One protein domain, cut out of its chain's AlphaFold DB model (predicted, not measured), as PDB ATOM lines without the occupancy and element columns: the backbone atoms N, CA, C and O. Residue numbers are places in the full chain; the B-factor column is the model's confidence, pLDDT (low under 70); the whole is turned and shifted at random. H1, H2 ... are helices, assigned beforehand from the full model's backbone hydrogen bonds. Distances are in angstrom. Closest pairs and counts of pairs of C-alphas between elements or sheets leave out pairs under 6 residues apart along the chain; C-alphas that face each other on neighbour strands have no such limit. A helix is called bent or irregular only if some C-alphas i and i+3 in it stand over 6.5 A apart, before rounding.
ATOM      1  N   ARG A 677      -1.957 -24.587 -24.825       70.81
ATOM      2  CA  ARG A 677      -1.448 -23.212 -24.626       70.81
ATOM      3  C   ARG A 677       0.016 -23.102 -25.084       70.81
ATOM      4  O   ARG A 677       0.379 -22.123 -25.741       70.81
ATOM      5  N   LEU A 678       0.851 -24.033 -24.709       64.00
ATOM      6  CA  LEU A 678       2.256 -24.033 -25.168       64.00
ATOM      7  C   LEU A 678       2.325 -24.028 -26.704       64.00
ATOM      8  O   LEU A 678       3.110 -23.270 -27.279       64.00
ATOM      9  N   ALA A 679       1.461 -24.859 -27.318       70.06
ATOM     10  CA  ALA A 679       1.468 -24.893 -28.794       70.06
ATOM     11  C   ALA A 679       1.137 -23.519 -29.385       70.06
ATOM     12  O   ALA A 679       1.731 -23.125 -30.392       70.06
ATOM     13  N   SER A 680       0.218 -22.802 -28.715       75.38
ATOM     14  CA  SER A 680      -0.146 -21.474 -29.253       75.38
ATOM     15  C   SER A 680       0.981 -20.459 -29.037       75.38
ATOM     16  O   SER A 680       1.080 -19.486 -29.787       75.38
ATOM     17  N   GLU A 681       1.848 -20.769 -28.054       76.81
ATOM     18  CA  GLU A 681       2.894 -19.763 -27.745       76.81
ATOM     19  C   GLU A 681       4.180 -20.078 -28.520       76.81
ATOM     20  O   GLU A 681       5.066 -19.225 -28.608       76.81
ATOM     21  N   LEU A 682       4.218 -21.289 -29.066       68.69
ATOM     22  CA  LEU A 682       5.458 -21.613 -29.796       68.69
ATOM     23  C   LEU A 682       5.401 -20.998 -31.199       68.69
ATOM     24  O   LEU A 682       4.403 -21.123 -31.913       68.69
ATOM     25  N   GLY A 683       6.286 -20.088 -31.560       71.75
ATOM     26  CA  GLY A 683       6.314 -19.242 -32.774       71.75
ATOM     27  C   GLY A 683       6.648 -20.063 -34.026       71.75
ATOM     28  O   GLY A 683       6.298 -19.653 -35.134       71.75
ATOM     29  N   ASN A 684       7.050 -21.350 -33.763       73.31
ATOM     30  CA  ASN A 684       7.394 -22.172 -34.949       73.31
ATOM     31  C   ASN A 684       7.052 -23.639 -34.683       73.31
ATOM     32  O   ASN A 684       7.914 -24.514 -34.783       73.31
ATOM     33  N   LEU A 685       5.800 -23.854 -34.404       75.56
ATOM     34  CA  LEU A 685       5.382 -25.244 -34.130       75.56
ATOM     35  C   LEU A 685       5.211 -26.002 -35.457       75.56
ATOM     36  O   LEU A 685       4.470 -25.575 -36.345       75.56
ATOM     37  N   VAL A 686       5.984 -27.061 -35.641       73.75
ATOM     38  CA  VAL A 686       5.973 -27.836 -36.908       73.75
ATOM     39  C   VAL A 686       4.816 -28.842 -36.879       73.75
ATOM     40  O   VAL A 686       4.123 -29.007 -37.886       73.75
ATOM     41  N   SER A 687       4.551 -29.434 -35.760       77.06
ATOM     42  CA  SER A 687       3.415 -30.378 -35.680       77.06
ATOM     43  C   SER A 687       3.028 -30.590 -34.214       77.06
ATOM     44  O   SER A 687       3.871 -30.533 -33.316       77.06
ATOM     45  N   LEU A 688       1.600 -30.627 -34.005       80.81
ATOM     46  CA  LEU A 688       1.047 -31.009 -32.688       80.81
ATOM     47  C   LEU A 688       0.209 -32.283 -32.839       80.81
ATOM     48  O   LEU A 688      -0.834 -32.289 -33.497       80.81
ATOM     49  N   ASN A 689       0.848 -33.419 -32.252       79.19
ATOM     50  CA  ASN A 689       0.169 -34.717 -32.479       79.19
ATOM     51  C   ASN A 689      -0.293 -35.308 -31.141       79.19
ATOM     52  O   ASN A 689       0.504 -35.517 -30.226       79.19
ATOM     53  N   LEU A 690      -1.641 -35.474 -31.110       80.31
ATOM     54  CA  LEU A 690      -2.178 -36.157 -29.914       80.31
ATOM     55  C   LEU A 690      -2.246 -37.671 -30.166       80.31
ATOM     56  O   LEU A 690      -2.736 -38.124 -31.203       80.31
ATOM     57  N   LEU A 691      -1.657 -38.441 -29.168       78.12
ATOM     58  CA  LEU A 691      -1.698 -39.909 -29.356       78.12
ATOM     59  C   LEU A 691      -3.060 -40.466 -28.924       78.12
ATOM     60  O   LEU A 691      -3.609 -40.078 -27.891       78.12
ATOM     61  N   PRO A 692      -3.724 -41.272 -29.750       71.06
ATOM     62  CA  PRO A 692      -5.131 -41.681 -29.575       71.06
ATOM     63  C   PRO A 692      -5.275 -42.795 -28.531       71.06
ATOM     64  O   PRO A 692      -6.394 -43.235 -28.258       71.06
ATOM     65  N   LYS A 693      -4.187 -42.991 -27.637       73.62
ATOM     66  CA  LYS A 693      -4.332 -44.054 -26.620       73.62
ATOM     67  C   LYS A 693      -4.395 -43.429 -25.220       73.62
ATOM     68  O   LYS A 693      -3.437 -42.810 -24.750       73.62
ATOM     69  N   SER A 694      -5.637 -43.649 -24.624       70.12
ATOM     70  CA  SER A 694      -5.920 -42.934 -23.354       70.12
ATOM     71  C   SER A 694      -5.127 -43.544 -22.196       70.12
ATOM     72  O   SER A 694      -4.924 -42.880 -21.176       70.12
ATOM     73  N   THR A 695      -4.526 -44.793 -22.436       71.19
ATOM     74  CA  THR A 695      -3.752 -45.439 -21.344       71.19
ATOM     75  C   THR A 695      -2.259 -45.138 -21.491       71.19
ATOM     76  O   THR A 695      -1.460 -45.555 -20.650       71.19
ATOM     77  N   PHE A 696      -1.919 -44.397 -22.660       67.69
ATOM     78  CA  PHE A 696      -0.505 -44.038 -22.923       67.69
ATOM     79  C   PHE A 696      -0.095 -42.826 -22.071       67.69
ATOM     80  O   PHE A 696      -0.491 -41.692 -22.342       67.69
ATOM     81  N   ASN A 697       0.718 -43.243 -20.858       67.06
ATOM     82  CA  ASN A 697       1.048 -42.184 -19.882       67.06
ATOM     83  C   ASN A 697       2.485 -41.687 -20.077       67.06
ATOM     84  O   ASN A 697       3.145 -42.036 -21.058       67.06
ATOM     85  N   HIS A 698       2.999 -40.761 -19.271       65.50
ATOM     86  CA  HIS A 698       4.251 -40.000 -19.454       65.50
ATOM     87  C   HIS A 698       5.455 -40.947 -19.595       65.50
ATOM     88  O   HIS A 698       6.318 -40.716 -20.444       65.50
ATOM     89  N   MET A 699       5.366 -42.068 -18.929       63.06
ATOM     90  CA  MET A 699       6.502 -43.012 -19.034       63.06
ATOM     91  C   MET A 699       6.435 -43.807 -20.343       63.06
ATOM     92  O   MET A 699       7.471 -44.240 -20.852       63.06
ATOM     93  N   ASP A 700       5.254 -43.964 -20.872       73.81
ATOM     94  CA  ASP A 700       5.086 -44.779 -22.090       73.81
ATOM     95  C   ASP A 700       5.756 -44.107 -23.301       73.81
ATOM     96  O   ASP A 700       6.067 -44.781 -24.285       73.81
ATOM     97  N   PHE A 701       6.130 -42.759 -23.146       75.94
ATOM     98  CA  PHE A 701       6.802 -42.062 -24.268       75.94
ATOM     99  C   PHE A 701       8.242 -42.551 -24.412       75.94
ATOM    100  O   PHE A 701       8.822 -42.431 -25.493       75.94
ATOM    101  N   ILE A 702       8.676 -43.207 -23.352       71.38
ATOM    102  CA  ILE A 702      10.064 -43.711 -23.434       71.38
ATOM    103  C   ILE A 702      10.045 -45.245 -23.435       71.38
ATOM    104  O   ILE A 702      10.717 -45.866 -24.261       71.38
ATOM    105  N   TRP A 703       9.114 -45.954 -22.692       68.88
ATOM    106  CA  TRP A 703       9.274 -47.417 -22.548       68.88
ATOM    107  C   TRP A 703       7.962 -48.116 -22.892       68.88
ATOM    108  O   TRP A 703       7.804 -49.309 -22.622       68.88
ATOM    109  N   GLY A 704       7.025 -47.395 -23.380       72.62
ATOM    110  CA  GLY A 704       5.749 -48.077 -23.716       72.62
ATOM    111  C   GLY A 704       5.945 -49.067 -24.869       72.62
ATOM    112  O   GLY A 704       6.798 -48.878 -25.739       72.62
ATOM    113  N   LYS A 705       5.301 -50.209 -24.774       76.62
ATOM    114  CA  LYS A 705       5.409 -51.250 -25.828       76.62
ATOM    115  C   LYS A 705       5.077 -50.670 -27.208       76.62
ATOM    116  O   LYS A 705       5.653 -51.105 -28.208       76.62
ATOM    117  N   ASP A 706       4.273 -49.581 -27.184       81.19
ATOM    118  CA  ASP A 706       3.874 -49.057 -28.513       81.19
ATOM    119  C   ASP A 706       4.599 -47.737 -28.800       81.19
ATOM    120  O   ASP A 706       4.237 -47.024 -29.737       81.19
ATOM    121  N   ALA A 707       5.583 -47.375 -28.014       82.50
ATOM    122  CA  ALA A 707       6.268 -46.063 -28.129       82.50
ATOM    123  C   ALA A 707       7.038 -45.988 -29.451       82.50
ATOM    124  O   ALA A 707       7.069 -44.929 -30.082       82.50
ATOM    125  N   LYS A 708       7.631 -47.130 -29.831       86.25
ATOM    126  CA  LYS A 708       8.372 -47.117 -31.112       86.25
ATOM    127  C   LYS A 708       7.457 -46.718 -32.279       86.25
ATOM    128  O   LYS A 708       7.806 -45.823 -33.052       86.25
ATOM    129  N   LYS A 709       6.352 -47.422 -32.362       86.38
ATOM    130  CA  LYS A 709       5.443 -47.190 -33.509       86.38
ATOM    131  C   LYS A 709       4.695 -45.861 -33.356       86.38
ATOM    132  O   LYS A 709       4.553 -45.124 -34.334       86.38
ATOM    133  N   MET A 710       4.306 -45.472 -32.195       83.94
ATOM    134  CA  MET A 710       3.346 -44.347 -32.049       83.94
ATOM    135  C   MET A 710       4.110 -43.030 -31.889       83.94
ATOM    136  O   MET A 710       3.577 -41.971 -32.224       83.94
ATOM    137  N   VAL A 711       5.467 -43.124 -31.515       88.88
ATOM    138  CA  VAL A 711       6.123 -41.828 -31.204       88.88
ATOM    139  C   VAL A 711       7.455 -41.784 -31.957       88.88
ATOM    140  O   VAL A 711       7.668 -40.883 -32.772       88.88
ATOM    141  N   PHE A 712       8.335 -42.768 -31.764       92.25
ATOM    142  CA  PHE A 712       9.727 -42.645 -32.242       92.25
ATOM    143  C   PHE A 712       9.768 -42.612 -33.771       92.25
ATOM    144  O   PHE A 712      10.441 -41.754 -34.346       92.25
ATOM    145  N   GLU A 713       9.087 -43.492 -34.465       89.75
ATOM    146  CA  GLU A 713       9.146 -43.521 -35.947       89.75
ATOM    147  C   GLU A 713       8.548 -42.243 -36.545       89.75
ATOM    148  O   GLU A 713       9.085 -41.719 -37.524       89.75
ATOM    149  N   LYS A 714       7.507 -41.790 -35.893       88.12
ATOM    150  CA  LYS A 714       6.905 -40.539 -36.416       88.12
ATOM    151  C   LYS A 714       7.845 -39.346 -36.199       88.12
ATOM    152  O   LYS A 714       7.959 -38.490 -37.080       88.12
ATOM    153  N   ALA A 715       8.469 -39.355 -35.026       87.88
ATOM    154  CA  ALA A 715       9.407 -38.243 -34.740       87.88
ATOM    155  C   ALA A 715      10.594 -38.280 -35.715       87.88
ATOM    156  O   ALA A 715      10.996 -37.235 -36.231       87.88
ATOM    157  N   ILE A 716      11.112 -39.464 -35.975       90.31
ATOM    158  CA  ILE A 716      12.277 -39.565 -36.880       90.31
ATOM    159  C   ILE A 716      11.853 -39.153 -38.295       90.31
ATOM    160  O   ILE A 716      12.608 -38.462 -38.984       90.31
ATOM    161  N   ASP A 717      10.627 -39.540 -38.738       88.94
ATOM    162  CA  ASP A 717      10.132 -39.131 -40.071       88.94
ATOM    163  C   ASP A 717      10.004 -37.607 -40.176       88.94
ATOM    164  O   ASP A 717      10.351 -37.036 -41.212       88.94
ATOM    165  N   LEU A 718       9.493 -37.072 -39.080       86.69
ATOM    166  CA  LEU A 718       9.365 -35.598 -39.121       86.69
ATOM    167  C   LEU A 718      10.745 -34.936 -39.208       86.69
ATOM    168  O   LEU A 718      10.912 -33.961 -39.944       86.69
ATOM    169  N   MET A 719      11.686 -35.498 -38.475       86.94
ATOM    170  CA  MET A 719      13.054 -34.935 -38.535       86.94
ATOM    171  C   MET A 719      13.631 -35.086 -39.949       86.94
ATOM    172  O   MET A 719      14.247 -34.149 -40.460       86.94
ATOM    173  N   ASP A 720      13.397 -36.210 -40.592       85.62
ATOM    174  CA  ASP A 720      13.929 -36.428 -41.952       85.62
ATOM    175  C   ASP A 720      13.264 -35.485 -42.961       85.62
ATOM    176  O   ASP A 720      13.945 -34.951 -43.839       85.62
ATOM    177  N   ASN A 721      11.964 -35.322 -42.821       82.50
ATOM    178  CA  ASN A 721      11.239 -34.453 -43.773       82.50
ATOM    179  C   ASN A 721      11.642 -32.983 -43.628       82.50
ATOM    180  O   ASN A 721      11.760 -32.281 -44.633       82.50
ATOM    181  N   THR A 722      11.784 -32.599 -42.392       77.69
ATOM    182  CA  THR A 722      12.178 -31.188 -42.177       77.69
ATOM    183  C   THR A 722      13.606 -30.955 -42.691       77.69
ATOM    184  O   THR A 722      13.889 -29.897 -43.257       77.69
ATOM    185  N   ARG A 723      14.392 -31.921 -42.543       71.38
ATOM    186  CA  ARG A 723      15.758 -31.801 -43.101       71.38
ATOM    187  C   ARG A 723      15.708 -31.671 -44.631       71.38
ATOM    188  O   ARG A 723      16.438 -30.859 -45.200       71.38
ATOM    189  N   ASN A 724      15.047 -32.560 -45.276       70.62
ATOM    190  CA  ASN A 724      14.980 -32.505 -46.749       70.62
ATOM    191  C   ASN A 724      14.408 -31.172 -47.244       70.62
ATOM    192  O   ASN A 724      14.842 -30.670 -48.283       70.62
ATOM    193  N   LYS A 725      13.529 -30.625 -46.472       66.19
ATOM    194  CA  LYS A 725      12.931 -29.327 -46.878       66.19
ATOM    195  C   LYS A 725      13.926 -28.179 -46.685       66.19
ATOM    196  O   LYS A 725      13.975 -27.267 -47.513       66.19
ATOM    197  N   VAL A 726      14.761 -28.196 -45.632       61.44
ATOM    198  CA  VAL A 726      15.754 -27.135 -45.354       61.44
ATOM    199  C   VAL A 726      16.937 -27.290 -46.321       61.44
ATOM    200  O   VAL A 726      17.474 -26.287 -46.796       61.44
ATOM    201  N   GLN A 727      17.339 -28.569 -46.707       59.34
ATOM    202  CA  GLN A 727      18.436 -28.765 -47.677       59.34
ATOM    203  C   GLN A 727      17.986 -28.378 -49.089       59.34
ATOM    204  O   GLN A 727      18.799 -27.893 -49.879       59.34
ATOM    205  N   ASN A 728      16.676 -28.513 -49.416       56.00
ATOM    206  CA  ASN A 728      16.143 -28.117 -50.739       56.00
ATOM    207  C   ASN A 728      15.911 -26.607 -50.829       56.00
ATOM    208  O   ASN A 728      15.971 -26.042 -51.923       56.00
ATOM    209  N   LYS A 729      15.932 -25.872 -49.688       51.69
ATOM    210  CA  LYS A 729      15.784 -24.396 -49.664       51.69
ATOM    211  C   LYS A 729      17.156 -23.723 -49.580       51.69
ATOM    212  O   LYS A 729      17.309 -22.588 -50.036       51.69
ATOM    213  N   ARG A 730      18.309 -24.399 -49.275       42.25
ATOM    214  CA  ARG A 730      19.693 -23.887 -49.394       42.25
ATOM    215  C   ARG A 730      20.274 -24.196 -50.773       42.25
ATOM    216  O   ARG A 730      21.033 -23.387 -51.313       42.25
TER     217      ARG A 730
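What this domain is: This is residues 677 to 730 of the 730 residues of the protein "uncharacterized protein LOC103522912" of Diaphorina citri (UniProt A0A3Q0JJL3). One long helix, H3, lies along the longest axis of the model, and a stretch of backbone with no named element, residues 686 to 693, runs the opposite way beside its first part, the two joined at one end by a turn that holds the short helix H2. The small helix H1 lies off to one side, at the other end of that stretch, and the last residues of H3, 723 to 729, stick out with Arg 730 beyond the rest. The printed part has 54 residues with three named helices, H1, H2 and H3 in that order along the chain, and no named strand; the class is all helix. The whole is loose, with a radius of gyration of the C-alphas of 13.8 A, and it is elongated, with spans of 42 by 26 by 15 A.

How they stand to each other: Begin at the first printed residue, where H1 takes up residues 677 to 681, and go on through the long link of 18 residues to H2, residues 700 to 703. H1 and H2 are apart, with no C-alpha of the one within 8 A of the other. A tight link of 3 residues then leads from H2 to H3, residues 707 to 729. H1 and H3 are apart as well, and H1 touches no helix. Look next at the one pair of helices that touch: H2 and H3 only just touch, with 3 pairs of C-alphas within 8 A, and they touch only at the corner by their link. The closest C-alphas of the two are those of Phe 701 and Ala 707, 5.6 A apart, and H3 touches H2 with residues 707 to 711 alone. Their centres are 18.4 A apart. In the backbone, each O i to N i+4 pair inside H1 is within hydrogen-bond range, while in H3 17 of 19 are. H2 is too short for such a pair, and its one O i to N i+3 pair is not within range.

Where its parts are: Find C-alpha 677 at (-1.448, -23.212, -24.626), where H1 begins; its five residues run from Arg 677 to Glu 681. Go on past residues 682 to 699, which hold no named element, to Asp 700, with its C-alpha at (5.086, -44.779, -22.090); there H2 begins, and its four residues end at Trp 703. Then find C-alpha 707 at (6.268, -46.063, -28.129); from there the 23 residues of H3, the longest helix, run to C-alpha 729 at (15.784, -24.396, -49.664), 32.0 A away. Look inside it at C-alphas 710 and 713: they are 7.0 A apart, against about 5 A in a regular helix, and H3 is irregular there, its line a rough one.

The domain as a whole: The two C-alphas farthest apart are those of Thr 695 and Arg 730, at 42.4 A, and the first and last printed C-alphas, those of Arg 677 and Arg 730, are 32.6 A apart. The printed part has no cut, and it ends at residue 730, the chain's last. Of its links, H1 to H2 is long and H2 to H3 is tight. Residues 680 to 685 stand free, and so do residues 723 to 730, of which 723 to 729 belong to H3. Without these stretches the body has 40 residues, spanning 29 by 26 by 15 A, with a radius of gyration of 11.0 A. Read the B-factor column for the model's confidence: the mean pLDDT of the printed part is 75.0, and 13 residues are under 70, namely 678, 682, 696 to 699, 703 and 725 to 730.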